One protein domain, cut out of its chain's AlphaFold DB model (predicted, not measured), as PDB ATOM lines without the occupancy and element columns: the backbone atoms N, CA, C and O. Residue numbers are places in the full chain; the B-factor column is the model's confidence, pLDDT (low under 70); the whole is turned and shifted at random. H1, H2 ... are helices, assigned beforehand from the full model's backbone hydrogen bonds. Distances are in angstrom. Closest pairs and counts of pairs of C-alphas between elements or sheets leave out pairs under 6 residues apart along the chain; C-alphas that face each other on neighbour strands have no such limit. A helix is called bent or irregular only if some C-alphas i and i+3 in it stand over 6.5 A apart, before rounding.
ATOM      1  N   VAL A  26      18.340  41.601 138.307       85.12
ATOM      2  CA  VAL A  26      17.168  41.126 137.552       85.12
ATOM      3  C   VAL A  26      15.894  41.820 138.035       85.12
ATOM      4  O   VAL A  26      15.087  42.232 137.204       85.12
ATOM      5  N   GLN A  27      15.724  41.998 139.349       85.06
ATOM      6  CA  GLN A  27      14.567  42.700 139.913       85.06
ATOM      7  C   GLN A  27      14.549  44.170 139.464       85.06
ATOM      8  O   GLN A  27      13.536  44.633 138.939       85.06
ATOM      9  N   ASP A  28      15.685  44.868 139.567       85.62
ATOM     10  CA  ASP A  28      15.824  46.263 139.131       85.62
ATOM     11  C   ASP A  28      15.451  46.463 137.650       85.62
ATOM     12  O   ASP A  28      14.748  47.412 137.294       85.62
ATOM     13  N   GLU A  29      15.921  45.586 136.756       89.44
ATOM     14  CA  GLU A  29      15.614  45.682 135.325       89.44
ATOM     15  C   GLU A  29      14.180  45.239 134.989       89.44
ATOM     16  O   GLU A  29      13.573  45.806 134.075       89.44
ATOM     17  N   LEU A  30      13.587  44.306 135.742       89.81
ATOM     18  CA  LEU A  30      12.164  43.968 135.621       89.81
ATOM     19  C   LEU A  30      11.260  45.125 136.071       89.81
ATOM     20  O   LEU A  30      10.241  45.388 135.429       89.81
ATOM     21  N   GLU A  31      11.619  45.861 137.124       90.44
ATOM     22  CA  GLU A  31      10.878  47.057 137.544       90.44
ATOM     23  C   GLU A  31      10.972  48.180 136.499       90.44
ATOM     24  O   GLU A  31       9.945  48.757 136.124       90.44
ATOM     25  N   LYS A  32      12.162  48.416 135.923       90.25
ATOM     26  CA  LYS A  32      12.349  49.348 134.791       90.25
ATOM     27  C   LYS A  32      11.546  48.922 133.556       90.25
ATOM     28  O   LYS A  32      10.906  49.766 132.925       90.25
ATOM     29  N   LEU A  33      11.520  47.626 133.235       93.69
ATOM     30  CA  LEU A  33      10.744  47.068 132.121       93.69
ATOM     31  C   LEU A  33       9.234  47.252 132.329       93.69
ATOM     32  O   LEU A  33       8.538  47.672 131.402       93.69
ATOM     33  N   ASN A  34       8.730  46.999 133.540       91.56
ATOM     34  CA  ASN A  34       7.324  47.217 133.891       91.56
ATOM     35  C   ASN A  34       6.944  48.706 133.822       91.56
ATOM     36  O   ASN A  34       5.915  49.053 133.237       91.56
ATOM     37  N   ALA A  35       7.794  49.602 134.334       91.06
ATOM     38  CA  ALA A  35       7.596  51.048 134.215       91.06
ATOM     39  C   ALA A  35       7.584  51.512 132.744       91.06
ATOM     40  O   ALA A  35       6.722  52.301 132.346       91.06
ATOM     41  N   ALA A  36       8.481  50.976 131.908       91.00
ATOM     42  CA  ALA A  36       8.509  51.249 130.473       91.00
ATOM     43  C   ALA A  36       7.255  50.721 129.747       91.00
ATOM     44  O   ALA A  36       6.708  51.423 128.898       91.00
ATOM     45  N   ALA A  37       6.742  49.540 130.111       93.50
ATOM     46  CA  ALA A  37       5.501  48.995 129.554       93.50
ATOM     47  C   ALA A  37       4.267  49.846 129.918       93.50
ATOM     48  O   ALA A  37       3.438  50.140 129.056       93.50
ATOM     49  N   ILE A  38       4.168  50.306 131.172       93.12
ATOM     50  CA  ILE A  38       3.117  51.238 131.614       93.12
ATOM     51  C   ILE A  38       3.221  52.567 130.849       93.12
ATOM     52  O   ILE A  38       2.207  53.087 130.381       93.12
ATOM     53  N   SER A  39       4.440  53.085 130.665       93.12
ATOM     54  CA  SER A  39       4.698  54.302 129.888       93.12
ATOM     55  C   SER A  39       4.266  54.161 128.422       93.12
ATOM     56  O   SER A  39       3.572  55.042 127.918       93.12
ATOM     57  N   ILE A  40       4.581  53.038 127.763       94.81
ATOM     58  CA  ILE A  40       4.119  52.739 126.397       94.81
ATOM     59  C   ILE A  40       2.588  52.767 126.330       94.81
ATOM     60  O   ILE A  40       2.040  53.537 125.546       94.81
ATOM     61  N   ASN A  41       1.900  52.008 127.188       94.62
ATOM     62  CA  ASN A  41       0.434  51.933 127.187       94.62
ATOM     63  C   ASN A  41      -0.226  53.310 127.407       94.62
ATOM     64  O   ASN A  41      -1.245  53.621 126.790       94.62
ATOM     65  N   HIS A  42       0.359  54.150 128.268       94.44
ATOM     66  CA  HIS A  42      -0.126  55.509 128.516       94.44
ATOM     67  C   HIS A  42       0.057  56.430 127.296       94.44
ATOM     68  O   HIS A  42      -0.881  57.126 126.905       94.44
ATOM     69  N   ILE A  43       1.235  56.397 126.666       93.62
ATOM     70  CA  ILE A  43       1.552  57.220 125.489       93.62
ATOM     71  C   ILE A  43       0.749  56.754 124.260       93.62
ATOM     72  O   ILE A  43       0.335  57.586 123.456       93.62
ATOM     73  N   GLU A  44       0.460  55.456 124.116       95.62
ATOM     74  CA  GLU A  44      -0.429  54.948 123.056       95.62
ATOM     75  C   GLU A  44      -1.874  55.428 123.232       95.62
ATOM     76  O   GLU A  44      -2.496  55.851 122.255       95.62
ATOM     77  N   ALA A  45      -2.383  55.459 124.468       94.44
ATOM     78  CA  ALA A  45      -3.699  56.023 124.760       94.44
ATOM     79  C   ALA A  45      -3.771  57.532 124.440       94.44
ATOM     80  O   ALA A  45      -4.716  57.967 123.777       94.44
ATOM     81  N   GLU A  46      -2.762  58.327 124.832       92.94
ATOM     82  CA  GLU A  46      -2.712  59.760 124.487       92.94
ATOM     83  C   GLU A  46      -2.572  59.978 122.969       92.94
ATOM     84  O   GLU A  46      -3.165  60.902 122.406       92.94
ATOM     85  N   LEU A  47      -1.823  59.113 122.275       94.44
ATOM     86  CA  LEU A  47      -1.637  59.189 120.827       94.44
ATOM     87  C   LEU A  47      -2.957  58.979 120.080       94.44
ATOM     88  O   LEU A  47      -3.260  59.733 119.149       94.44
ATOM     89  N   ASP A  48      -3.755  57.991 120.479       95.12
ATOM     90  CA  ASP A  48      -5.042  57.728 119.840       95.12
ATOM     91  C   ASP A  48      -6.135  58.733 120.239       95.12
ATOM     92  O   ASP A  48      -6.964  59.070 119.384       95.12
ATOM     93  N   GLU A  49      -6.079  59.324 121.442       93.88
ATOM     94  CA  GLU A  49      -6.878  60.509 121.789       93.88
ATOM     95  C   GLU A  49      -6.504  61.703 120.891       93.88
ATOM     96  O   GLU A  49      -7.365  62.263 120.207       93.88
ATOM     97  N   ALA A  50      -5.217  62.056 120.796       90.56
ATOM     98  CA  ALA A  50      -4.743  63.166 119.970       90.56
ATOM     99  C   ALA A  50      -5.092  62.969 118.481       90.56
ATOM    100  O   ALA A  50      -5.520  63.911 117.802       90.56
ATOM    101  N   ARG A  51      -4.992  61.733 117.972       93.94
ATOM    102  CA  ARG A  51      -5.449  61.358 116.623       93.94
ATOM    103  C   ARG A  51      -6.971  61.449 116.479       93.94
ATOM    104  O   ARG A  51      -7.445  61.841 115.412       93.94
ATOM    105  N   ALA A  52      -7.751  61.111 117.508       94.19
ATOM    106  CA  ALA A  52      -9.204  61.276 117.491       94.19
ATOM    107  C   ALA A  52      -9.603  62.755 117.435       94.19
ATOM    108  O   ALA A  52     -10.390  63.120 116.559       94.19
ATOM    109  N   VAL A  53      -8.997  63.607 118.270       91.69
ATOM    110  CA  VAL A  53      -9.201  65.065 118.251       91.69
ATOM    111  C   VAL A  53      -8.823  65.640 116.882       91.69
ATOM    112  O   VAL A  53      -9.635  66.335 116.277       91.69
ATOM    113  N   PHE A  54      -7.670  65.264 116.311       93.50
ATOM    114  CA  PHE A  54      -7.283  65.670 114.952       93.50
ATOM    115  C   PHE A  54      -8.342  65.295 113.896       93.50
ATOM    116  O   PHE A  54      -8.762  66.150 113.112       93.50
ATOM    117  N   ARG A  55      -8.827  64.041 113.893       94.19
ATOM    118  CA  ARG A  55      -9.876  63.578 112.959       94.19
ATOM    119  C   ARG A  55     -11.190  64.350 113.134       94.19
ATOM    120  O   ARG A  55     -11.791  64.752 112.137       94.19
ATOM    121  N   GLN A  56     -11.621  64.592 114.373       93.12
ATOM    122  CA  GLN A  56     -12.839  65.349 114.686       93.12
ATOM    123  C   GLN A  56     -12.733  66.812 114.227       93.12
ATOM    124  O   GLN A  56     -13.615  67.300 113.515       93.12
ATOM    125  N   THR A  57     -11.631  67.498 114.551       88.75
ATOM    126  CA  THR A  57     -11.368  68.875 114.102       88.75
ATOM    127  C   THR A  57     -11.309  68.955 112.574       88.75
ATOM    128  O   THR A  57     -11.860  69.891 111.992       88.75
ATOM    129  N   MET A  58     -10.712  67.967 111.898       91.56
ATOM    130  CA  MET A  58     -10.629  67.930 110.432       91.56
ATOM    131  C   MET A  58     -12.011  67.783 109.778       91.56
ATOM    132  O   MET A  58     -12.311  68.484 108.804       91.56
ATOM    133  N   ALA A  59     -12.873  66.930 110.338       93.69
ATOM    134  CA  ALA A  59     -14.258  66.780 109.899       93.69
ATOM    135  C   ALA A  59     -15.069  68.073 110.107       93.69
ATOM    136  O   ALA A  59     -15.730  68.538 109.174       93.69
ATOM    137  N   ALA A  60     -14.960  68.706 111.281       91.31
ATOM    138  CA  ALA A  60     -15.631  69.973 111.584       91.31
ATOM    139  C   ALA A  60     -15.163  71.118 110.665       91.31
ATOM    140  O   ALA A  60     -15.986  71.828 110.082       91.31
ATOM    141  N   ALA A  61     -13.849  71.261 110.461       90.19
ATOM    142  CA  ALA A  61     -13.271  72.237 109.539       90.19
ATOM    143  C   ALA A  61     -13.780  72.031 108.103       90.19
ATOM    144  O   ALA A  61     -14.213  72.982 107.450       90.19
ATOM    145  N   THR A  62     -13.801  70.782 107.631       92.25
ATOM    146  CA  THR A  62     -14.305  70.427 106.297       92.25
ATOM    147  C   THR A  62     -15.802  70.720 106.161       92.25
ATOM    148  O   THR A  62     -16.227  71.250 105.134       92.25
ATOM    149  N   TYR A  63     -16.607  70.462 107.195       93.25
ATOM    150  CA  TYR A  63     -18.027  70.816 107.216       93.25
ATOM    151  C   TYR A  63     -18.251  72.336 107.105       93.25
ATOM    152  O   TYR A  63     -18.974  72.787 106.211       93.25
ATOM    153  N   HIS A  64     -17.582  73.138 107.943       89.62
ATOM    154  CA  HIS A  64     -17.705  74.601 107.917       89.62
ATOM    155  C   HIS A  64     -17.212  75.220 106.600       89.62
ATOM    156  O   HIS A  64     -17.857  76.123 106.061       89.62
ATOM    157  N   LEU A  65     -16.103  74.721 106.045       91.31
ATOM    158  CA  LEU A  65     -15.599  75.179 104.749       91.31
ATOM    159  C   LEU A  65     -16.534  74.785 103.598       91.31
ATOM    160  O   LEU A  65     -16.732  75.591 102.690       91.31
ATOM    161  N   ASN A  66     -17.176  73.614 103.651       91.00
ATOM    162  CA  ASN A  66     -18.168  73.203 102.653       91.00
ATOM    163  C   ASN A  66     -19.474  74.016 102.730       91.00
ATOM    164  O   ASN A  66     -20.064  74.316 101.691       91.00
ATOM    165  N   ASP A  67     -19.924  74.422 103.920       90.56
ATOM    166  CA  ASP A  67     -21.045  75.362 104.072       90.56
ATOM    167  C   ASP A  67     -20.718  76.745 103.472       90.56
ATOM    168  O   ASP A  67     -21.483  77.277 102.661       90.56
ATOM    169  N   GLN A  68     -19.535  77.296 103.765       86.62
ATOM    170  CA  GLN A  68     -19.078  78.542 103.137       86.62
ATOM    171  C   GLN A  68     -18.881  78.396 101.617       86.62
ATOM    172  O   GLN A  68     -19.200  79.322 100.865       86.62
ATOM    173  N   ALA A  69     -18.433  77.232 101.140       89.88
ATOM    174  CA  ALA A  69     -18.300  76.948  99.714       89.88
ATOM    175  C   ALA A  69     -19.657  76.933  98.991       89.88
ATOM    176  O   ALA A  69     -19.769  77.525  97.917       89.88
ATOM    177  N   LYS A  70     -20.709  76.361  99.597       90.88
ATOM    178  CA  LYS A  70     -22.088  76.442  99.073       90.88
ATOM    179  C   LYS A  70     -22.574  77.892  98.961       90.88
ATOM    180  O   LYS A  70     -23.221  78.240  97.978       90.88
ATOM    181  N   LYS A  71     -22.236  78.743  99.939       88.31
ATOM    182  CA  LYS A  71     -22.661  80.156 100.006       88.31
ATOM    183  C   LYS A  71     -21.936  81.072  99.009       88.31
ATOM    184  O   LYS A  71     -22.538  82.019  98.512       88.31
ATOM    185  N   LEU A  72     -20.661  80.808  98.706       84.94
ATOM    186  CA  LEU A  72     -19.824  81.664  97.842       84.94
ATOM    187  C   LEU A  72     -19.630  81.116  96.414       84.94
ATOM    188  O   LEU A  72     -19.342  81.882  95.484       84.94
ATOM    189  N   GLY A  73     -19.793  79.803  96.227       84.88
ATOM    190  CA  GLY A  73     -19.773  79.107  94.942       84.88
ATOM    191  C   GLY A  73     -18.564  79.441  94.063       84.88
ATOM    192  O   GLY A  73     -17.421  79.521  94.524       84.88
ATOM    193  N   LYS A  74     -18.836  79.706  92.778       88.06
ATOM    194  CA  LYS A  74     -17.838  79.967  91.718       88.06
ATOM    195  C   LYS A  74     -16.904  81.164  91.982       88.06
ATOM    196  O   LYS A  74     -15.961  81.377  91.221       88.06
ATOM    197  N   CYS A  75     -17.132  81.960  93.033       87.12
ATOM    198  CA  CYS A  75     -16.190  83.003  93.447       87.12
ATOM    199  C   CYS A  75     -14.897  82.409  94.030       87.12
ATOM    200  O   CYS A  75     -13.822  82.939  93.756       87.12
ATOM    201  N   ILE A  76     -14.980  81.299  94.776       89.56
ATOM    202  CA  ILE A  76     -13.806  80.639  95.376       89.56
ATOM    203  C   ILE A  76     -12.918  80.041  94.283       89.56
ATOM    204  O   ILE A  76     -11.711  80.261  94.288       89.56
ATOM    205  N   GLU A  77     -13.511  79.342  93.312       88.19
ATOM    206  CA  GLU A  77     -12.797  78.759  92.166       88.19
ATOM    207  C   GLU A  77     -12.041  79.826  91.365       88.19
ATOM    208  O   GLU A  77     -10.871  79.643  91.040       88.19
ATOM    209  N   LYS A  78     -12.678  80.976  91.109       89.00
ATOM    210  CA  LYS A  78     -12.061  82.096  90.381       89.00
ATOM    211  C   LYS A  78     -11.010  82.858  91.187       89.00
ATOM    212  O   LYS A  78     -10.129  83.459  90.585       89.00
ATOM    213  N   ALA A  79     -11.086  82.849  92.518       89.56
ATOM    214  CA  ALA A  79     -10.077  83.457  93.383       89.56
ATOM    215  C   ALA A  79      -8.891  82.519  93.682       89.56
ATOM    216  O   ALA A  79      -7.802  83.001  93.985       89.56
ATOM    217  N   ARG A  80      -9.081  81.194  93.580       88.81
ATOM    218  CA  ARG A  80      -8.080  80.168  93.915       88.81
ATOM    219  C   ARG A  80      -6.693  80.419  93.285       88.81
ATOM    220  O   ARG A  80      -5.746  80.448  94.066       88.81
ATOM    221  N   PRO A  81      -6.537  80.723  91.976       90.62
ATOM    222  CA  PRO A  81      -5.215  80.950  91.379       90.62
ATOM    223  C   PRO A  81      -4.414  82.087  92.027       90.62
ATOM    224  O   PRO A  81      -3.196  82.009  92.124       90.62
ATOM    225  N   PHE A  82      -5.084  83.135  92.519       89.69
ATOM    226  CA  PHE A  82      -4.422  84.212  93.259       89.69
ATOM    227  C   PHE A  82      -3.926  83.735  94.634       89.69
ATOM    228  O   PHE A  82      -2.804  84.047  95.021       89.69
ATOM    229  N   TYR A  83      -4.723  82.943  95.357       85.81
ATOM    230  CA  TYR A  83      -4.314  82.384  96.651       85.81
ATOM    231  C   TYR A  83      -3.232  81.298  96.528       85.81
ATOM    232  O   TYR A  83      -2.408  81.168  97.434       85.81
ATOM    233  N   ASP A  84      -3.185  80.571  95.411       87.00
ATOM    234  CA  ASP A  84      -2.091  79.648  95.097       87.00
ATOM    235  C   ASP A  84      -0.782  80.398  94.807       87.00
ATOM    236  O   ASP A  84       0.235  80.094  95.429       87.00
ATOM    237  N   VAL A  85      -0.816  81.464  93.998       85.94
ATOM    238  CA  VAL A  85       0.358  82.330  93.778       85.94
ATOM    239  C   VAL A  85       0.803  83.029  95.074       85.94
ATOM    240  O   VAL A  85       1.999  83.127  95.331       85.94
ATOM    241  N   LEU A  86      -0.113  83.437  95.966       82.38
ATOM    242  CA  LEU A  86       0.262  83.934  97.304       82.38
ATOM    243  C   LEU A  86       0.951  82.863  98.173       82.38
ATOM    244  O   LEU A  86       1.787  83.203  99.011       82.38
ATOM    245  N   ARG A  87       0.609  81.579  98.005       82.12
ATOM    246  CA  ARG A  87       1.274  80.458  98.689       82.12
ATOM    247  C   ARG A  87       2.676  80.226  98.121       82.12
ATOM    248  O   ARG A  87       3.608  80.065  98.904       82.12
ATOM    249  N   GLU A  88       2.848  80.279  96.802       84.69
ATOM    250  CA  GLU A  88       4.168  80.261  96.149       84.69
ATOM    251  C   GLU A  88       5.036  81.450  96.588       84.69
ATOM    252  O   GLU A  88       6.199  81.265  96.942       84.69
ATOM    253  N   MET A  89       4.455  82.652  96.669       83.31
ATOM    254  CA  MET A  89       5.148  83.878  97.078       83.31
ATOM    255  C   MET A  89       5.746  83.756  98.485       83.31
ATOM    256  O   MET A  89       6.885  84.163  98.700       83.31
ATOM    257  N   ARG A  90       5.023  83.141  99.434       76.94
ATOM    258  CA  ARG A  90       5.544  82.868 100.788       76.94
ATOM    259  C   ARG A  90       6.698  81.866 100.785       76.94
ATOM    260  O   ARG A  90       7.663  82.080 101.512       76.94
ATOM    261  N   LYS A  91       6.631  80.807  99.965       80.62
ATOM    262  CA  LYS A  91       7.731  79.831  99.827       80.62
ATOM    263  C   LYS A  91       8.985  80.508  99.277       80.62
ATOM    264  O   LYS A  91      10.039  80.413  99.898       80.62
ATOM    265  N   ALA A  92       8.847  81.255  98.179       78.75
ATOM    266  CA  ALA A  92       9.942  82.010  97.571       78.75
ATOM    267  C   ALA A  92      10.522  83.058  98.539       78.75
ATOM    268  O   ALA A  92      11.737  83.214  98.616       78.75
ATOM    269  N   HIS A  93       9.679  83.727  99.333       77.31
ATOM    270  CA  HIS A  93      10.128  84.676 100.355       77.31
ATOM    271  C   HIS A  93      10.884  83.993 101.509       77.31
ATOM    272  O   HIS A  93      11.937  84.475 101.913       77.31
ATOM    273  N   SER A  94      10.403  82.847 102.005       74.19
ATOM    274  CA  SER A  94      11.088  82.054 103.039       74.19
ATOM    275  C   SER A  94      12.434  81.507 102.539       74.19
ATOM    276  O   SER A  94      13.445  81.603 103.232       74.19
ATOM    277  N   GLN A  95      12.486  81.014 101.297       78.94
ATOM    278  CA  GLN A  95      13.728  80.579 100.645       78.94
ATOM    279  C   GLN A  95      14.710  81.741 100.438       78.94
ATOM    280  O   GLN A  95      15.903  81.578 100.696       78.94
ATOM    281  N   LEU A  96      14.217  82.921 100.045       81.44
ATOM    282  CA  LEU A  96      15.012  84.145  99.966       81.44
ATOM    283  C   LEU A  96      15.584  84.524 101.339       81.44
ATOM    284  O   LEU A  96      16.795  84.667 101.439       81.44
ATOM    285  N   GLN A  97      14.768  84.594 102.398       69.94
ATOM    286  CA  GLN A  97      15.238  84.886 103.762       69.94
ATOM    287  C   GLN A  97      16.306  83.885 104.239       69.94
ATOM    288  O   GLN A  97      17.350  84.295 104.751       69.94
ATOM    289  N   LYS A  98      16.086  82.575 104.026       75.88
ATOM    290  CA  LYS A  98      17.067  81.522 104.353       75.88
ATOM    291  C   LYS A  98      18.386  81.731 103.577       75.88
ATOM    292  O   LYS A  98      19.453  81.596 104.173       75.88
ATOM    293  N   ALA A  99      18.332  82.137 102.303       73.62
ATOM    294  CA  ALA A  99      19.515  82.438 101.488       73.62
ATOM    295  C   ALA A  99      20.219  83.761 101.866       73.62
ATOM    296  O   ALA A  99      21.450  83.807 101.881       73.62
ATOM    297  N   THR A 100      19.480  84.823 102.213       73.31
ATOM    298  CA  THR A 100      20.047  86.091 102.709       73.31
ATOM    299  C   THR A 100      20.838  85.849 103.996       73.31
ATOM    300  O   THR A 100      22.009  86.214 104.065       73.31
ATOM    301  N   LEU A 101      20.258  85.126 104.962       76.94
ATOM    302  CA  LEU A 101      20.923  84.783 106.224       76.94
ATOM    303  C   LEU A 101      22.178  83.910 106.017       76.94
ATOM    304  O   LEU A 101      23.155  84.039 106.755       76.94
ATOM    305  N   GLN A 102      22.178  83.019 105.020       71.00
ATOM    306  CA  GLN A 102      23.369  82.247 104.644       71.00
ATOM    307  C   GLN A 102      24.470  83.145 104.058       71.00
ATOM    308  O   GLN A 102      25.628  83.012 104.454       71.00
ATOM    309  N   TYR A 103      24.121  84.089 103.178       79.75
ATOM    310  CA  TYR A 103      25.068  85.060 102.620       79.75
ATOM    311  C   TYR A 103      25.639  86.013 103.685       79.75
ATOM    312  O   TYR A 103      26.843  86.270 103.698       79.75
ATOM    313  N   GLU A 104      24.816  86.487 104.624       78.69
ATOM    314  CA  GLU A 104      25.261  87.300 105.764       78.69
ATOM    315  C   GLU A 104      26.263  86.537 106.642       78.69
ATOM    316  O   GLU A 104      27.345  87.052 106.939       78.69
ATOM    317  N   LYS A 105      25.961  85.275 106.986       77.56
ATOM    318  CA  LYS A 105      26.870  84.399 107.746       77.56
ATOM    319  C   LYS A 105      28.184  84.143 107.005       77.56
ATOM    320  O   LYS A 105      29.246  84.286 107.608       77.56
ATOM    321  N   ALA A 106      28.137  83.835 105.708       80.31
ATOM    322  CA  ALA A 106      29.336  83.634 104.892       80.31
ATOM    323  C   ALA A 106      30.175  84.921 104.769       80.31
ATOM    324  O   ALA A 106      31.399  84.887 104.901       80.31
ATOM    325  N   SER A 107      29.529  86.080 104.597       79.88
ATOM    326  CA  SER A 107      30.222  87.370 104.560       79.88
ATOM    327  C   SER A 107      30.846  87.739 105.909       79.88
ATOM    328  O   SER A 107      31.947  88.291 105.921       79.88
ATOM    329  N   SER A 108      30.194  87.408 107.027       81.94
ATOM    330  CA  SER A 108      30.757  87.571 108.373       81.94
ATOM    331  C   SER A 108      31.973  86.657 108.589       81.94
ATOM    332  O   SER A 108      33.035  87.142 108.985       81.94
ATOM    333  N   ARG A 109      31.883  85.368 108.211       78.81
ATOM    334  CA  ARG A 109      33.021  84.429 108.259       78.81
ATOM    335  C   ARG A 109      34.217  84.947 107.460       78.81
ATOM    336  O   ARG A 109      35.327  84.952 107.977       78.81
ATOM    337  N   HIS A 110      33.995  85.442 106.243       88.88
ATOM    338  CA  HIS A 110      35.053  86.015 105.405       88.88
ATOM    339  C   HIS A 110      35.713  87.259 106.034       88.88
ATOM    340  O   HIS A 110      36.929  87.418 105.942       88.88
ATOM    341  N   VAL A 111      34.949  88.132 106.705       84.81
ATOM    342  CA  VAL A 111      35.522  89.272 107.453       84.81
ATOM    343  C   VAL A 111      36.351  88.788 108.649       84.81
ATOM    344  O   VAL A 111      37.445  89.305 108.869       84.81
ATOM    345  N   CYS A 112      35.878  87.768 109.373       82.81
ATOM    346  CA  CYS A 112      36.615  87.156 110.480       82.81
ATOM    347  C   CYS A 112      37.938  86.527 110.005       82.81
ATOM    348  O   CYS A 112      39.002  86.910 110.484       82.81
ATOM    349  N   ALA A 113      37.897  85.664 108.986       84.44
ATOM    350  CA  ALA A 113      39.080  85.013 108.420       84.44
ATOM    351  C   ALA A 113      40.123  86.031 107.916       84.44
ATOM    352  O   ALA A 113      41.321  85.880 108.164       84.44
ATOM    353  N   ARG A 114      39.680  87.128 107.280       88.50
ATOM    354  CA  ARG A 114      40.579  88.222 106.870       88.50
ATOM    355  C   ARG A 114      41.245  88.931 108.051       88.50
ATOM    356  O   ARG A 114      42.382  89.374 107.907       88.50
ATOM    357  N   LYS A 115      40.574  89.034 109.204       87.19
ATOM    358  CA  LYS A 115      41.179  89.543 110.444       87.19
ATOM    359  C   LYS A 115      42.212  88.553 110.995       87.19
ATOM    360  O   LYS A 115      43.289  88.989 111.383       87.19
ATOM    361  N   THR A 116      41.942  87.247 110.938       83.81
ATOM    362  CA  THR A 116      42.904  86.195 111.322       83.81
ATOM    363  C   THR A 116      44.187  86.251 110.491       83.81
ATOM    364  O   THR A 116      45.274  86.200 111.064       83.81
ATOM    365  N   VAL A 117      44.090  86.423 109.164       85.88
ATOM    366  CA  VAL A 117      45.272  86.627 108.300       85.88
ATOM    367  C   VAL A 117      46.034  87.887 108.707       85.88
ATOM    368  O   VAL A 117      47.238  87.812 108.920       85.88
ATOM    369  N   HIS A 118      45.347  89.017 108.900       82.81
ATOM    370  CA  HIS A 118      46.005  90.267 109.288       82.81
ATOM    371  C   HIS A 118      46.719  90.180 110.652       82.81
ATOM    372  O   HIS A 118      47.825  90.691 110.817       82.81
ATOM    373  N   GLU A 119      46.134  89.481 111.627       81.94
ATOM    374  CA  GLU A 119      46.791  89.214 112.911       81.94
ATOM    375  C   GLU A 119      47.984  88.256 112.784       81.94
ATOM    376  O   GLU A 119      48.967  88.413 113.512       81.94
ATOM    377  N   ALA A 120      47.933  87.279 111.872       80.56
ATOM    378  CA  ALA A 120      49.066  86.404 111.580       80.56
ATOM    379  C   ALA A 120      50.211  87.177 110.897       80.56
ATOM    380  O   ALA A 120      51.356  87.079 111.338       80.56
ATOM    381  N   GLU A 121      49.905  88.016 109.902       81.19
ATOM    382  CA  GLU A 121      50.850  88.953 109.278       81.19
ATOM    383  C   GLU A 121      51.496  89.873 110.327       81.19
ATOM    384  O   GLU A 121      52.718  90.009 110.373       81.19
ATOM    385  N   GLN A 122      50.705  90.467 111.225       79.88
ATOM    386  CA  GLN A 122      51.238  91.355 112.260       79.88
ATOM    387  C   GLN A 122      52.172  90.616 113.234       79.88
ATOM    388  O   GLN A 122      53.198  91.165 113.635       79.88
ATOM    389  N   ARG A 123      51.886  89.350 113.573       73.69
ATOM    390  CA  ARG A 123      52.787  88.505 114.386       73.69
ATOM    391  C   ARG A 123      54.080  88.139 113.643       73.69
ATOM    392  O   ARG A 123      55.118  88.021 114.288       73.69
ATOM    393  N   VAL A 124      54.034  88.009 112.314       68.06
ATOM    394  CA  VAL A 124      55.213  87.800 111.451       68.06
ATOM    395  C   VAL A 124      56.095  89.054 111.368       68.06
ATOM    396  O   VAL A 124      57.317  88.934 111.431       68.06
ATOM    397  N   PHE A 125      55.509  90.250 111.240       67.00
ATOM    398  CA  PHE A 125      56.265  91.480 110.944       67.00
ATOM    399  C   PHE A 125      56.562  92.389 112.148       67.00
ATOM    400  O   PHE A 125      57.499  93.182 112.077       67.00
ATOM    401  N   CYS A 126      55.813  92.291 113.253       59.88
ATOM    402  CA  CYS A 126      55.997  93.137 114.444       59.88
ATOM    403  C   CYS A 126      56.658  92.412 115.633       59.88
ATOM    404  O   CYS A 126      56.762  92.981 116.719       59.88
ATOM    405  N   GLY A 127      57.117  91.170 115.448       56.19
ATOM    406  CA  GLY A 127      57.895  90.447 116.452       56.19
ATOM    407  C   GLY A 127      59.260  91.100 116.690       56.19
ATOM    408  O   GLY A 127      60.077  91.198 115.777       56.19
ATOM    409  N   GLY A 128      59.517  91.540 117.925       53.19
ATOM    410  CA  GLY A 128      60.829  92.040 118.332       53.19
ATOM    411  C   GLY A 128      61.903  90.948 118.263       53.19
ATOM    412  O   GLY A 128      61.688  89.833 118.736       53.19
ATOM    413  N   GLU A 129      63.063  91.315 117.713       53.34
ATOM    414  CA  GLU A 129      64.199  90.443 117.367       53.34
ATOM    415  C   GLU A 129      63.959  89.426 116.237       53.34
ATOM    416  O   GLU A 129      62.853  88.962 115.967       53.34
ATOM    417  N   LYS A 130      65.055  89.051 115.561       55.94
ATOM    418  CA  LYS A 130      65.068  88.121 114.420       55.94
ATOM    419  C   LYS A 130      64.882  86.666 114.865       55.94
ATOM    420  O   LYS A 130      65.785  85.843 114.705       55.94
ATOM    421  N   ARG A 131      63.705  86.331 115.394       55.94
ATOM    422  CA  ARG A 131      63.257  84.933 115.423       55.94
ATOM    423  C   ARG A 131      63.197  84.433 113.979       55.94
ATOM    424  O   ARG A 131      62.775  85.166 113.086       55.94
ATOM    425  N   ALA A 132      63.676  83.214 113.736       54.47
ATOM    426  CA  ALA A 132      63.528  82.597 112.424       54.47
ATOM    427  C   ALA A 132      62.033  82.455 112.087       54.47
ATOM    428  O   ALA A 132      61.202  82.364 112.991       54.47
ATOM    429  N   PHE A 133      61.703  82.441 110.794       63.22
ATOM    430  CA  PHE A 133      60.335  82.226 110.324       63.22
ATOM    431  C   PHE A 133      59.933  80.786 110.673       63.22
ATOM    432  O   PHE A 133      60.309  79.845 109.978       63.22
ATOM    433  N   ASP A 134      59.286  80.616 111.825       71.12
ATOM    434  CA  ASP A 134      59.058  79.307 112.434       71.12
ATOM    435  C   ASP A 134      58.039  78.490 111.627       71.12
ATOM    436  O   ASP A 134      57.087  79.043 111.068       71.12
ATOM    437  N   ALA A 135      58.216  77.169 111.587       77.94
ATOM    438  CA  ALA A 135      57.365  76.265 110.819       77.94
ATOM    439  C   ALA A 135      55.898  76.371 111.265       77.94
ATOM    440  O   ALA A 135      55.010  76.483 110.424       77.94
ATOM    441  N   ALA A 136      55.659  76.463 112.578       76.12
ATOM    442  CA  ALA A 136      54.325  76.672 113.142       76.12
ATOM    443  C   ALA A 136      53.711  78.033 112.746       76.12
ATOM    444  O   ALA A 136      52.502  78.144 112.560       76.12
ATOM    445  N   LEU A 137      54.529  79.080 112.576       72.31
ATOM    446  CA  LEU A 137      54.053  80.405 112.161       72.31
ATOM    447  C   LEU A 137      53.706  80.430 110.663       72.31
ATOM    448  O   LEU A 137      52.708  81.033 110.266       72.31
ATOM    449  N   GLN A 138      54.490  79.724 109.842       81.75
ATOM    450  CA  GLN A 138      54.182  79.490 108.432       81.75
ATOM    451  C   GLN A 138      52.909  78.642 108.263       81.75
ATOM    452  O   GLN A 138      52.081  78.953 107.411       81.75
ATOM    453  N   GLU A 139      52.721  77.615 109.093       83.81
ATOM    454  CA  GLU A 139      51.518  76.779 109.116       83.81
ATOM    455  C   GLU A 139      50.263  77.585 109.489       83.81
ATOM    456  O   GLU A 139      49.270  77.528 108.764       83.81
ATOM    457  N   ILE A 140      50.331  78.428 110.528       82.75
ATOM    458  CA  ILE A 140      49.243  79.346 110.911       82.75
ATOM    459  C   ILE A 140      48.872  80.293 109.757       82.75
ATOM    460  O   ILE A 140      47.687  80.463 109.462       82.75
ATOM    461  N   LEU A 141      49.858  80.897 109.082       83.12
ATOM    462  CA  LEU A 141      49.597  81.820 107.970       83.12
ATOM    463  C   LEU A 141      49.019  81.093 106.743       83.12
ATOM    464  O   LEU A 141      48.085  81.600 106.115       83.12
ATOM    465  N   ASN A 142      49.517  79.892 106.429       87.69
ATOM    466  CA  ASN A 142      48.967  79.037 105.377       87.69
ATOM    467  C   ASN A 142      47.503  78.671 105.675       87.69
ATOM    468  O   ASN A 142      46.643  78.855 104.814       87.69
ATOM    469  N   GLN A 143      47.204  78.218 106.895       88.62
ATOM    470  CA  GLN A 143      45.855  77.813 107.298       88.62
ATOM    471  C   GLN A 143      44.869  78.990 107.289       88.62
ATOM    472  O   GLN A 143      43.759  78.857 106.774       88.62
ATOM    473  N   ALA A 144      45.280  80.165 107.779       87.31
ATOM    474  CA  ALA A 144      44.464  81.378 107.710       87.31
ATOM    475  C   ALA A 144      44.215  81.821 106.252       87.31
ATOM    476  O   ALA A 144      43.113  82.253 105.909       87.31
ATOM    477  N   THR A 145      45.207  81.656 105.369       88.75
ATOM    478  CA  THR A 145      45.068  81.942 103.930       88.75
ATOM    479  C   THR A 145      44.107  80.963 103.247       88.75
ATOM    480  O   THR A 145      43.295  81.382 102.422       88.75
ATOM    481  N   ILE A 146      44.144  79.675 103.604       91.56
ATOM    482  CA  ILE A 146      43.176  78.673 103.128       91.56
ATOM    483  C   ILE A 146      41.762  79.050 103.591       91.56
ATOM    484  O   ILE A 146      40.866  79.150 102.752       91.56
ATOM    485  N   GLU A 147      41.565  79.369 104.876       90.25
ATOM    486  CA  GLU A 147      40.239  79.740 105.389       90.25
ATOM    487  C   GLU A 147      39.683  81.023 104.740       90.25
ATOM    488  O   GLU A 147      38.488  81.085 104.451       90.25
ATOM    489  N   VAL A 148      40.516  82.030 104.441       93.75
ATOM    490  CA  VAL A 148      40.062  83.217 103.688       93.75
ATOM    491  C   VAL A 148      39.548  82.835 102.299       93.75
ATOM    492  O   VAL A 148      38.470  83.291 101.917       93.75
ATOM    493  N   ASN A 149      40.266  81.979 101.567       92.81
ATOM    494  CA  ASN A 149      39.842  81.527 100.237       92.81
ATOM    495  C   ASN A 149      38.546  80.695 100.298       92.81
ATOM    496  O   ASN A 149      37.636  80.905  99.490       92.81
ATOM    497  N   GLU A 150      38.419  79.793 101.276       93.56
ATOM    498  CA  GLU A 150      37.186  79.031 101.510       93.56
ATOM    499  C   GLU A 150      36.002  79.942 101.853       93.56
ATOM    500  O   GLU A 150      34.919  79.795 101.281       93.56
ATOM    501  N   ALA A 151      36.196  80.908 102.754       91.94
ATOM    502  CA  ALA A 151      35.150  81.832 103.170       91.94
ATOM    503  C   ALA A 151      34.752  82.809 102.047       91.94
ATOM    504  O   ALA A 151      33.575  83.153 101.922       91.94
ATOM    505  N   GLU A 152      35.691  83.229 101.189       91.75
ATOM    506  CA  GLU A 152      35.379  84.034 100.002       91.75
ATOM    507  C   GLU A 152      34.575  83.227  98.967       91.75
ATOM    508  O   GLU A 152      33.611  83.743  98.398       91.75
ATOM    509  N   ASN A 153      34.901  81.947  98.762       94.38
ATOM    510  CA  ASN A 153      34.137  81.067  97.873       94.38
ATOM    511  C   ASN A 153      32.730  80.775  98.427       94.38
ATOM    512  O   ASN A 153      31.749  80.984  97.713       94.38
ATOM    513  N   GLN A 154      32.603  80.452  99.720       88.06
ATOM    514  CA  GLN A 154      31.305  80.317 100.402       88.06
ATOM    515  C   GLN A 154      30.466  81.605 100.287       88.06
ATOM    516  O   GLN A 154      29.249  81.547 100.085       88.06
ATOM    517  N   LYS A 155      31.101  82.787 100.350       91.62
ATOM    518  CA  LYS A 155      30.436  84.080 100.115       91.62
ATOM    519  C   LYS A 155      29.960  84.243  98.662       91.62
ATOM    520  O   LYS A 155      28.851  84.731  98.452       91.62
ATOM    521  N   LYS A 156      30.750  83.832  97.662       92.38
ATOM    522  CA  LYS A 156      30.361  83.879  96.236       92.38
ATOM    523  C   LYS A 156      29.181  82.946  95.940       92.38
ATOM    524  O   LYS A 156      28.206  83.371  95.324       92.38
ATOM    525  N   GLU A 157      29.229  81.706  96.417       93.69
ATOM    526  CA  GLU A 157      28.181  80.697  96.198       93.69
ATOM    527  C   GLU A 157      26.851  81.082  96.861       93.69
ATOM    528  O   GLU A 157      25.785  81.023  96.232       93.69
ATOM    529  N   SER A 158      26.904  81.554  98.110       82.06
ATOM    530  CA  SER A 158      25.723  82.064  98.816       82.06
ATOM    531  C   SER A 158      25.171  83.344  98.179       82.06
ATOM    532  O   SER A 158      23.952  83.487  98.089       82.06
ATOM    533  N   TRP A 159      26.020  84.227  97.634       83.56
ATOM    534  CA  TRP A 159      25.578  85.403  96.871       83.56
ATOM    535  C   TRP A 159      24.843  85.033  95.576       83.56
ATOM    536  O   TRP A 159      23.755  85.555  95.324       83.56
ATOM    537  N   VAL A 160      25.378  84.099  94.776       93.38
ATOM    538  CA  VAL A 160      24.703  83.602  93.558       93.38
ATOM    539  C   VAL A 160      23.363  82.951  93.913       93.38
ATOM    540  O   VAL A 160      22.351  83.201  93.253       93.38
ATOM    541  N   THR A 161      23.330  82.164  94.991       86.06
ATOM    542  CA  THR A 161      22.108  81.518  95.491       86.06
ATOM    543  C   THR A 161      21.068  82.552  95.929       86.06
ATOM    544  O   THR A 161      19.922  82.494  95.485       86.06
ATOM    545  N   HIS A 162      21.473  83.553  96.714       85.06
ATOM    546  CA  HIS A 162      20.634  84.682  97.110       85.06
ATOM    547  C   HIS A 162      20.083  85.446  95.893       85.06
ATOM    548  O   HIS A 162      18.874  85.657  95.799       85.06
ATOM    549  N   GLN A 163      20.930  85.784  94.911       86.88
ATOM    550  CA  GLN A 163      20.506  86.492  93.698       86.88
ATOM    551  C   GLN A 163      19.493  85.672  92.871       86.88
ATOM    552  O   GLN A 163      18.540  86.232  92.322       86.88
ATOM    553  N   LYS A 164      19.660  84.342  92.808       93.69
ATOM    554  CA  LYS A 164      18.717  83.421  92.156       93.69
ATOM    555  C   LYS A 164      17.361  83.387  92.873       93.69
ATOM    556  O   LYS A 164      16.331  83.513  92.210       93.69
ATOM    557  N   MET A 165      17.348  83.269  94.204       84.62
ATOM    558  CA  MET A 165      16.102  83.279  94.986       84.62
ATOM    559  C   MET A 165      15.398  84.639  94.918       84.62
ATOM    560  O   MET A 165      14.177  84.690  94.799       84.62
ATOM    561  N   TYR A 166      16.156  85.738  94.896       83.62
ATOM    562  CA  TYR A 166      15.614  87.089  94.755       83.62
ATOM    563  C   TYR A 166      14.893  87.289  93.412       83.62
ATOM    564  O   TYR A 166      13.753  87.753  93.391       83.62
ATOM    565  N   LYS A 167      15.502  86.851  92.298       88.88
ATOM    566  CA  LYS A 167      14.862  86.848  90.967       88.88
ATOM    567  C   LYS A 167      13.579  86.003  90.957       88.88
ATOM    568  O   LYS A 167      12.542  86.467  90.488       88.88
ATOM    569  N   SER A 168      13.619  84.804  91.548       87.62
ATOM    570  CA  SER A 168      12.439  83.933  91.660       87.62
ATOM    571  C   SER A 168      11.307  84.570  92.482       87.62
ATOM    572  O   SER A 168      10.144  84.492  92.090       87.62
ATOM    573  N   TYR A 169      11.631  85.277  93.570       87.44
ATOM    574  CA  TYR A 169      10.654  86.040  94.351       87.44
ATOM    575  C   TYR A 169      10.038  87.199  93.547       87.44
ATOM    576  O   TYR A 169       8.813  87.341  93.541       87.44
ATOM    577  N   GLN A 170      10.846  87.983  92.819       85.19
ATOM    578  CA  GLN A 170      10.356  89.081  91.970       85.19
ATOM    579  C   GLN A 170       9.360  88.598  90.904       85.19
ATOM    580  O   GLN A 170       8.309  89.215  90.714       85.19
ATOM    581  N   GLU A 171       9.643  87.472  90.240       90.75
ATOM    582  CA  GLU A 171       8.708  86.877  89.283       90.75
ATOM    583  C   GLU A 171       7.357  86.522  89.919       90.75
ATOM    584  O   GLU A 171       6.307  86.716  89.301       90.75
ATOM    585  N   VAL A 172       7.367  85.958  91.130       83.88
ATOM    586  CA  VAL A 172       6.144  85.507  91.810       83.88
ATOM    587  C   VAL A 172       5.349  86.688  92.377       83.88
ATOM    588  O   VAL A 172       4.125  86.684  92.271       83.88
ATOM    589  N   ASP A 173       6.005  87.749  92.853       82.69
ATOM    590  CA  ASP A 173       5.348  89.020  93.195       82.69
ATOM    591  C   ASP A 173       4.695  89.677  91.956       82.69
ATOM    592  O   ASP A 173       3.538  90.102  91.999       82.69
ATOM    593  N   GLN A 174       5.357  89.670  90.793       84.88
ATOM    594  CA  GLN A 174       4.749  90.167  89.551       84.88
ATOM    595  C   GLN A 174       3.549  89.304  89.097       84.88
ATOM    596  O   GLN A 174       2.519  89.837  88.654       84.88
ATOM    597  N   LYS A 175       3.627  87.976  89.262       88.62
ATOM    598  CA  LYS A 175       2.492  87.054  89.057       88.62
ATOM    599  C   LYS A 175       1.356  87.367  90.050       88.62
ATOM    600  O   LYS A 175       0.202  87.467  89.631       88.62
ATOM    601  N   ALA A 176       1.657  87.641  91.323       86.31
ATOM    602  CA  ALA A 176       0.667  88.016  92.338       86.31
ATOM    603  C   ALA A 176      -0.049  89.333  91.984       86.31
ATOM    604  O   ALA A 176      -1.280  89.361  91.920       86.31
ATOM    605  N   ARG A 177       0.705  90.391  91.650       81.06
ATOM    606  CA  ARG A 177       0.190  91.708  91.211       81.06
ATOM    607  C   ARG A 177      -0.742  91.602  90.006       81.06
ATOM    608  O   ARG A 177      -1.818  92.204  89.987       81.06
ATOM    609  N   THR A 178      -0.350  90.826  88.995       86.38
ATOM    610  CA  THR A 178      -1.152  90.666  87.772       86.38
ATOM    611  C   THR A 178      -2.388  89.786  87.968       86.38
ATOM    612  O   THR A 178      -3.377  89.992  87.267       86.38
ATOM    613  N   MET A 179      -2.390  88.857  88.930       85.44
ATOM    614  CA  MET A 179      -3.600  88.123  89.329       85.44
ATOM    615  C   MET A 179      -4.529  88.977  90.206       85.44
ATOM    616  O   MET A 179      -5.741  88.974  89.989       85.44
ATOM    617  N   GLN A 180      -3.978  89.759  91.141       83.12
ATOM    618  CA  GLN A 180      -4.719  90.671  92.021       83.12
ATOM    619  C   GLN A 180      -5.572  91.666  91.221       83.12
ATOM    620  O   GLN A 180      -6.765  91.814  91.492       83.12
ATOM    621  N   SER A 181      -4.988  92.317  90.209       81.69
ATOM    622  CA  SER A 181      -5.701  93.287  89.369       81.69
ATOM    623  C   SER A 181      -6.790  92.632  88.510       81.69
ATOM    624  O   SER A 181      -7.910  93.141  88.453       81.69
ATOM    625  N   LYS A 182      -6.509  91.466  87.911       88.88
ATOM    626  CA  LYS A 182      -7.467  90.710  87.080       88.88
ATOM    627  C   LYS A 182      -8.639  90.121  87.875       88.88
ATOM    628  O   LYS A 182      -9.735  89.996  87.331       88.88
ATOM    629  N   LEU A 183      -8.428  89.739  89.138       88.19
ATOM    630  CA  LEU A 183      -9.381  88.933  89.917       88.19
ATOM    631  C   LEU A 183     -10.007  89.660  91.123       88.19
ATOM    632  O   LEU A 183     -10.830  89.052  91.810       88.19
ATOM    633  N   LYS A 184      -9.688  90.944  91.362       85.25
ATOM    634  CA  LYS A 184     -10.105  91.756  92.530       85.25
ATOM    635  C   LYS A 184     -11.515  91.446  93.068       85.25
ATOM    636  O   LYS A 184     -11.648  91.016  94.210       85.25
ATOM    637  N   LYS A 185     -12.553  91.554  92.224       89.62
ATOM    638  CA  LYS A 185     -13.968  91.336  92.611       89.62
ATOM    639  C   LYS A 185     -14.291  89.907  93.086       89.62
ATOM    640  O   LYS A 185     -15.271  89.713  93.804       89.62
ATOM    641  N   PHE A 186     -13.517  88.902  92.669       88.69
ATOM    642  CA  PHE A 186     -13.651  87.519  93.141       88.69
ATOM    643  C   PHE A 186     -12.837  87.283  94.415       88.69
ATOM    644  O   PHE A 186     -13.338  86.626  95.324       88.69
ATOM    645  N   ILE A 187     -11.641  87.874  94.516       84.44
ATOM    646  CA  ILE A 187     -10.795  87.833  95.720       84.44
ATOM    647  C   ILE A 187     -11.546  88.435  96.915       84.44
ATOM    648  O   ILE A 187     -11.674  87.785  97.947       84.44
ATOM    649  N   GLU A 188     -12.117  89.633  96.756       86.75
ATOM    650  CA  GLU A 188     -12.881  90.329  97.803       86.75
ATOM    651  C   GLU A 188     -14.058  89.487  98.321       86.75
ATOM    652  O   GLU A 188     -14.256  89.385  99.531       86.75
ATOM    653  N   LYS A 189     -14.792  88.815  97.421       87.12
ATOM    654  CA  LYS A 189     -15.918  87.934  97.782       87.12
ATOM    655  C   LYS A 189     -15.487  86.595  98.381       87.12
ATOM    656  O   LYS A 189     -16.189  86.069  99.237       87.12
ATOM    657  N   ALA A 190     -14.363  86.029  97.944       88.81
ATOM    658  CA  ALA A 190     -13.859  84.753  98.450       88.81
ATOM    659  C   ALA A 190     -13.049  84.888  99.754       88.81
ATOM    660  O   ALA A 190     -12.841  83.887 100.444       88.81
ATOM    661  N   LYS A 191     -12.619  86.107 100.114       85.44
ATOM    662  CA  LYS A 191     -11.792  86.402 101.295       85.44
ATOM    663  C   LYS A 191     -12.266  85.716 102.591       85.44
ATOM    664  O   LYS A 191     -11.402  85.130 103.239       85.44
ATOM    665  N   PRO A 192     -13.568  85.692 102.962       85.56
ATOM    666  CA  PRO A 192     -14.011  85.039 104.197       85.56
ATOM    667  C   PRO A 192     -13.651  83.549 104.254       85.56
ATOM    668  O   PRO A 192     -13.107  83.100 105.256       85.56
ATOM    669  N   TYR A 193     -13.856  82.811 103.156       89.62
ATOM    670  CA  TYR A 193     -13.525  81.385 103.059       89.62
ATOM    671  C   TYR A 193     -12.021  81.131 103.197       89.62
ATOM    672  O   TYR A 193     -11.607  80.249 103.945       89.62
ATOM    673  N   PHE A 194     -11.181  81.924 102.525       86.19
ATOM    674  CA  PHE A 194      -9.728  81.751 102.622       86.19
ATOM    675  C   PHE A 194      -9.177  82.172 103.997       86.19
ATOM    676  O   PHE A 194      -8.259  81.525 104.498       86.19
ATOM    677  N   THR A 195      -9.760  83.181 104.655       81.94
ATOM    678  CA  THR A 195      -9.428  83.535 106.048       81.94
ATOM    679  C   THR A 195      -9.861  82.440 107.032       81.94
ATOM    680  O   THR A 195      -9.059  82.036 107.874       81.94
ATOM    681  N   GLN A 196     -11.084  81.912 106.901       83.50
ATOM    682  CA  GLN A 196     -11.581  80.798 107.715       83.50
ATOM    683  C   GLN A 196     -10.691  79.558 107.543       83.50
ATOM    684  O   GLN A 196     -10.273  78.959 108.535       83.50
ATOM    685  N   LYS A 197     -10.345  79.219 106.291       86.38
ATOM    686  CA  LYS A 197      -9.472  78.090 105.967       86.38
ATOM    687  C   LYS A 197      -8.107  78.218 106.643       86.38
ATOM    688  O   LYS A 197      -7.710  77.286 107.325       86.38
ATOM    689  N   VAL A 198      -7.429  79.366 106.540       81.19
ATOM    690  CA  VAL A 198      -6.117  79.567 107.192       81.19
ATOM    691  C   VAL A 198      -6.193  79.382 108.716       81.19
ATOM    692  O   VAL A 198      -5.246  78.872 109.313       81.19
ATOM    693  N   SER A 199      -7.316  79.733 109.355       78.38
ATOM    694  CA  SER A 199      -7.494  79.487 110.793       78.38
ATOM    695  C   SER A 199      -7.627  77.992 111.123       78.38
ATOM    696  O   SER A 199      -6.999  77.527 112.076       78.38
ATOM    697  N   PHE A 200      -8.384  77.233 110.321       86.62
ATOM    698  CA  PHE A 200      -8.513  75.779 110.477       86.62
ATOM    699  C   PHE A 200      -7.218  75.031 110.130       86.62
ATOM    700  O   PHE A 200      -6.782  74.204 110.925       86.62
ATOM    701  N   ASP A 201      -6.572  75.355 109.005       81.69
ATOM    702  CA  ASP A 201      -5.294  74.766 108.578       81.69
ATOM    703  C   ASP A 201      -4.230  74.910 109.688       81.69
ATOM    704  O   ASP A 201      -3.527  73.954 110.007       81.69
ATOM    705  N   ARG A 202      -4.163  76.083 110.341       81.69
ATOM    706  CA  ARG A 202      -3.274  76.344 111.486       81.69
ATOM    707  C   ARG A 202      -3.592  75.467 112.700       81.69
ATOM    708  O   ARG A 202      -2.671  74.932 113.309       81.69
ATOM    709  N   HIS A 203      -4.867  75.321 113.064       80.00
ATOM    710  CA  HIS A 203      -5.266  74.499 114.213       80.00
ATOM    711  C   HIS A 203      -4.991  73.008 113.949       80.00
ATOM    712  O   HIS A 203      -4.473  72.304 114.813       80.00
ATOM    713  N   LEU A 204      -5.258  72.533 112.728       84.38
ATOM    714  CA  LEU A 204      -4.928  71.171 112.304       84.38
ATOM    715  C   LEU A 204      -3.416  70.920 112.315       84.38
ATOM    716  O   LEU A 204      -2.990  69.861 112.765       84.38
ATOM    717  N   TRP A 205      -2.603  71.893 111.898       83.38
ATOM    718  CA  TRP A 205      -1.142  71.805 111.986       83.38
ATOM    719  C   TRP A 205      -0.646  71.711 113.441       83.38
ATOM    720  O   TRP A 205       0.209  70.880 113.735       83.38
ATOM    721  N   GLN A 206      -1.232  72.473 114.375       82.06
ATOM    722  CA  GLN A 206      -0.913  72.364 115.808       82.06
ATOM    723  C   GLN A 206      -1.267  70.980 116.382       82.06
ATOM    724  O   GLN A 206      -0.456  70.383 117.090       82.06
ATOM    725  N   LEU A 207      -2.441  70.436 116.042       82.25
ATOM    726  CA  LEU A 207      -2.834  69.081 116.450       82.25
ATOM    727  C   LEU A 207      -1.948  67.999 115.810       82.25
ATOM    728  O   LEU A 207      -1.585  67.036 116.482       82.25
ATOM    729  N   LYS A 208      -1.545  68.173 114.544       88.06
ATOM    730  CA  LYS A 208      -0.609  67.274 113.853       88.06
ATOM    731  C   LYS A 208       0.763  67.263 114.535       88.06
ATOM    732  O   LYS A 208       1.271  66.181 114.801       88.06
ATOM    733  N   LEU A 209       1.303  68.424 114.921       86.19
ATOM    734  CA  LEU A 209       2.538  68.488 115.712       86.19
ATOM    735  C   LEU A 209       2.420  67.764 117.061       86.19
ATOM    736  O   LEU A 209       3.366  67.081 117.445       86.19
ATOM    737  N   ARG A 210       1.279  67.856 117.766       88.38
ATOM    738  CA  ARG A 210       1.061  67.073 119.000       88.38
ATOM    739  C   ARG A 210       1.076  65.569 118.711       88.38
ATOM    740  O   ARG A 210       1.785  64.843 119.394       88.38
ATOM    741  N   VAL A 211       0.360  65.112 117.679       92.38
ATOM    742  CA  VAL A 211       0.366  63.696 117.255       92.38
ATOM    743  C   VAL A 211       1.782  63.218 116.916       92.38
ATOM    744  O   VAL A 211       2.179  62.148 117.367       92.38
ATOM    745  N   ASP A 212       2.565  64.009 116.181       88.75
ATOM    746  CA  ASP A 212       3.929  63.639 115.783       88.75
ATOM    747  C   ASP A 212       4.916  63.650 116.963       88.75
ATOM    748  O   ASP A 212       5.803  62.799 117.033       88.75
ATOM    749  N   TRP A 213       4.735  64.557 117.928       89.50
ATOM    750  CA  TRP A 213       5.535  64.599 119.155       89.50
ATOM    751  C   TRP A 213       5.245  63.404 120.074       89.50
ATOM    752  O   TRP A 213       6.184  62.728 120.496       89.50
ATOM    753  N   ILE A 214       3.968  63.073 120.307       87.50
ATOM    754  CA  ILE A 214       3.576  61.883 121.085       87.50
ATOM    755  C   ILE A 214       4.056  60.608 120.369       87.50
ATOM    756  O   ILE A 214       4.610  59.713 121.004       87.50
ATOM    757  N   GLN A 215       3.937  60.535 119.038       93.00
ATOM    758  CA  GLN A 215       4.426  59.394 118.257       93.00
ATOM    759  C   GLN A 215       5.961  59.241 118.323       93.00
ATOM    760  O   GLN A 215       6.458  58.113 118.306       93.00
ATOM    761  N   LYS A 216       6.719  60.340 118.457       91.88
ATOM    762  CA  LYS A 216       8.166  60.297 118.736       91.88
ATOM    763  C   LYS A 216       8.457  59.805 120.159       91.88
ATOM    764  O   LYS A 216       9.284  58.910 120.316       91.88
ATOM    765  N   GLY A 217       7.740  60.317 121.163       88.44
ATOM    766  CA  GLY A 217       7.843  59.851 122.553       88.44
ATOM    767  C   GLY A 217       7.521  58.359 122.707       88.44
ATOM    768  O   GLY A 217       8.213  57.647 123.429       88.44
ATOM    769  N   LEU A 218       6.549  57.849 121.944       94.12
ATOM    770  CA  LEU A 218       6.233  56.421 121.868       94.12
ATOM    771  C   LEU A 218       7.400  55.593 121.309       94.12
ATOM    772  O   LEU A 218       7.689  54.508 121.813       94.12
ATOM    773  N   GLY A 219       8.080  56.104 120.279       90.31
ATOM    774  CA  GLY A 219       9.295  55.489 119.742       90.31
ATOM    775  C   GLY A 219      10.415  55.428 120.783       90.31
ATOM    776  O   GLY A 219      11.045  54.386 120.949       90.31
ATOM    777  N   GLU A 220      10.621  56.507 121.539       91.69
ATOM    778  CA  GLU A 220      11.624  56.580 122.610       91.69
ATOM    779  C   GLU A 220      11.298  55.642 123.785       91.69
ATOM    780  O   GLU A 220      12.184  54.928 124.263       91.69
ATOM    781  N   ALA A 221      10.027  55.554 124.190       91.62
ATOM    782  CA  ALA A 221       9.562  54.607 125.203       91.62
ATOM    783  C   ALA A 221       9.773  53.145 124.760       91.62
ATOM    784  O   ALA A 221      10.307  52.340 125.524       91.62
ATOM    785  N   LYS A 222       9.452  52.813 123.499       93.88
ATOM    786  CA  LYS A 222       9.701  51.480 122.921       93.88
ATOM    787  C   LYS A 222      11.192  51.158 122.813       93.88
ATOM    788  O   LYS A 222      11.593  50.058 123.176       93.88
ATOM    789  N   VAL A 223      12.031  52.117 122.420       94.38
ATOM    790  CA  VAL A 223      13.496  51.955 122.435       94.38
ATOM    791  C   VAL A 223      14.019  51.694 123.850       94.38
ATOM    792  O   VAL A 223      14.915  50.869 124.010       94.38
ATOM    793  N   ASN A 224      13.469  52.344 124.880       91.38
ATOM    794  CA  ASN A 224      13.876  52.117 126.270       91.38
ATOM    795  C   ASN A 224      13.396  50.758 126.814       91.38
ATOM    796  O   ASN A 224      14.180  50.061 127.456       91.38
ATOM    797  N   TYR A 225      12.182  50.316 126.479       94.44
ATOM    798  CA  TYR A 225      11.719  48.949 126.754       94.44
ATOM    799  C   TYR A 225      12.643  47.900 126.099       94.44
ATOM    800  O   TYR A 225      13.127  46.985 126.767       94.44
ATOM    801  N   SER A 226      13.030  48.113 124.835       94.56
ATOM    802  CA  SER A 226      14.023  47.294 124.123       94.56
ATOM    803  C   SER A 226      15.471  47.455 124.619       94.56
ATOM    804  O   SER A 226      16.352  46.737 124.147       94.56
ATOM    805  N   LYS A 227      15.774  48.388 125.534       92.69
ATOM    806  CA  LYS A 227      17.044  48.398 126.289       92.69
ATOM    807  C   LYS A 227      16.932  47.512 127.527       92.69
ATOM    808  O   LYS A 227      17.803  46.676 127.712       92.69
ATOM    809  N   CYS A 228      15.849  47.632 128.299       92.19
ATOM    810  CA  CYS A 228      15.616  46.811 129.496       92.19
ATOM    811  C   CYS A 228      15.583  45.310 129.148       92.19
ATOM    812  O   CYS A 228      16.213  44.508 129.825       92.19
ATOM    813  N   LEU A 229      14.943  44.932 128.031       93.12
ATOM    814  CA  LEU A 229      14.966  43.549 127.530       93.12
ATOM    815  C   LEU A 229      16.388  43.030 127.250       93.12
ATOM    816  O   LEU A 229      16.731  41.946 127.705       93.12
ATOM    817  N   ARG A 230      17.233  43.813 126.565       91.94
ATOM    818  CA  ARG A 230      18.636  43.435 126.299       91.94
ATOM    819  C   ARG A 230      19.513  43.469 127.554       91.94
ATOM    820  O   ARG A 230      20.478  42.726 127.647       91.94
ATOM    821  N   SER A 231      19.173  44.310 128.528       91.62
ATOM    822  CA  SER A 231      19.809  44.334 129.848       91.62
ATOM    823  C   SER A 231      19.546  43.022 130.598       91.62
ATOM    824  O   SER A 231      20.478  42.370 131.059       91.62
ATOM    825  N   LEU A 232      18.285  42.568 130.615       91.25
ATOM    826  CA  LEU A 232      17.881  41.272 131.172       91.25
ATOM    827  C   LEU A 232      18.498  40.085 130.418       91.25
ATOM    828  O   LEU A 232      18.914  39.123 131.055       91.25
ATOM    829  N   GLU A 233      18.595  40.159 129.089       91.38
ATOM    830  CA  GLU A 233      19.278  39.165 128.248       91.38
ATOM    831  C   GLU A 233      20.763  39.040 128.628       91.38
ATOM    832  O   GLU A 233      21.226  37.944 128.944       91.38
ATOM    833  N   VAL A 234      21.482  40.167 128.727       91.94
ATOM    834  CA  VAL A 234      22.882  40.193 129.176       91.94
ATOM    835  C   VAL A 234      23.023  39.661 130.602       91.94
ATOM    836  O   VAL A 234      23.894  38.831 130.828       91.94
ATOM    837  N   ILE A 235      22.175  40.066 131.556       88.69
ATOM    838  CA  ILE A 235      22.222  39.563 132.945       88.69
ATOM    839  C   ILE A 235      21.920  38.053 133.002       88.69
ATOM    840  O   ILE A 235      22.556  37.328 133.768       88.69
ATOM    841  N   SER A 236      20.996  37.563 132.173       88.81
ATOM    842  CA  SER A 236      20.688  36.136 132.039       88.81
ATOM    843  C   SER A 236      21.905  35.353 131.537       88.81
ATOM    844  O   SER A 236      22.302  34.365 132.161       88.81
ATOM    845  N   ASP A 237      22.557  35.821 130.470       89.06
ATOM    846  CA  ASP A 237      23.788  35.219 129.948       89.06
ATOM    847  C   ASP A 237      24.942  35.281 130.960       89.06
ATOM    848  O   ASP A 237      25.657  34.295 131.129       89.06
ATOM    849  N   ASP A 238      25.081  36.386 131.696       87.00
ATOM    850  CA  ASP A 238      26.032  36.575 132.799       87.00
ATOM    851  C   ASP A 238      25.857  35.476 133.872       87.00
ATOM    852  O   ASP A 238      26.819  34.839 134.315       87.00
ATOM    853  N   ILE A 239      24.608  35.194 134.257       84.50
ATOM    854  CA  ILE A 239      24.244  34.152 135.229       84.50
ATOM    855  C   ILE A 239      24.459  32.749 134.639       84.50
ATOM    856  O   ILE A 239      25.006  31.876 135.319       84.50
ATOM    857  N   HIS A 240      24.099  32.509 133.376       81.62
ATOM    858  CA  HIS A 240      24.352  31.229 132.707       81.62
ATOM    859  C   HIS A 240      25.851  30.948 132.534       81.62
ATOM    860  O   HIS A 240      26.283  29.810 132.750       81.62
ATOM    861  N   GLN A 241      26.667  31.962 132.234       83.75
ATOM    862  CA  GLN A 241      28.125  31.861 132.212       83.75
ATOM    863  C   GLN A 241      28.680  31.586 133.614       83.75
ATOM    864  O   GLN A 241      29.448  30.636 133.772       83.75
ATOM    865  N   LYS A 242      28.245  32.313 134.654       81.38
ATOM    866  CA  LYS A 242      28.639  32.042 136.054       81.38
ATOM    867  C   LYS A 242      28.287  30.614 136.482       81.38
ATOM    868  O   LYS A 242      29.161  29.912 136.987       81.38
TER     869      LYS A 242
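AT A GLANCE: This is residues 26 to 242 of the 1019 residues of the protein "SH3 domain-binding protein 5-like" of Stylophora pistillata (UniProt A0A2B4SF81). The model is a large, flat V of two long limbs: the bent helix H3 runs through both, with H1 side by side with its arm H3b in one limb and H2 with its arm H3a in the other. The bend of H3 and the link from H1 to H2 lie at the corner, and residues 125 to 131 stick out at one tip. The printed part has 217 residues with named helices H1, H2, H3 in that order and no named strand: all helix, extended, radius of gyration of the C-alphas 30.5 A, spans 89 by 79 by 22 A.

IN THESE COORDINATES: Find H3 at residues 135 to 242, assigned as one helix by its hydrogen bonds but bent: C-alphas 182 and 185 are 8.6 A apart. Arm H3a, residues 135 to 182, is 70.5 A long; H3b, residues 185 to 242, runs 85.0 A to C-alpha 242 at (28.639, 32.042, 136.054). H3b is irregular, C-alphas 189 and 192 being 7.3 A apart, with a kink of 45 degrees near residue 192. H1, residues 26 to 72, runs 67.7 A from C-alpha 26 at (17.168, 41.126, 137.552). H2, residues 74 to 125, spans 77.4 A; it is irregular, C-alphas 78 and 81 being 7.0 A apart, with a kink of 34 degrees near residue 81.

HOW THE PARTS SIT: H3a and H2 form a helical hairpin and touch, closest at the C-alphas of Ala 151 and His 110, 4.7 A, at a shallow tilt of 18 degrees, opposite ways. H3b touches H1, closest at the C-alphas of Tyr 225 and Ala 36, 5.4 A, at a shallow tilt of 13 degrees, opposite ways. Residues 186 to 193 of H3b touch residues 75 to 82 of H2, closest at the C-alphas of Ile 187 and Ala 79, 5.0 A; the tilt is steep, 57 degrees. H1 and H3a are apart. Each O i to N i+4 pair is within hydrogen-bond range in H1; the counts are 46 of 48 in H2, 43 of 44 in H3a and 50 of 54 in H3b.

THE WHOLE: Look to Lys 70 and Glu 129 for the two C-alphas farthest apart, 89.3 A. The printed part has no cut; the link from H1 to H2 is tight, that from H2 to H3 short. The pLDDT is under 70 at residue 97 and residues 124 to 133.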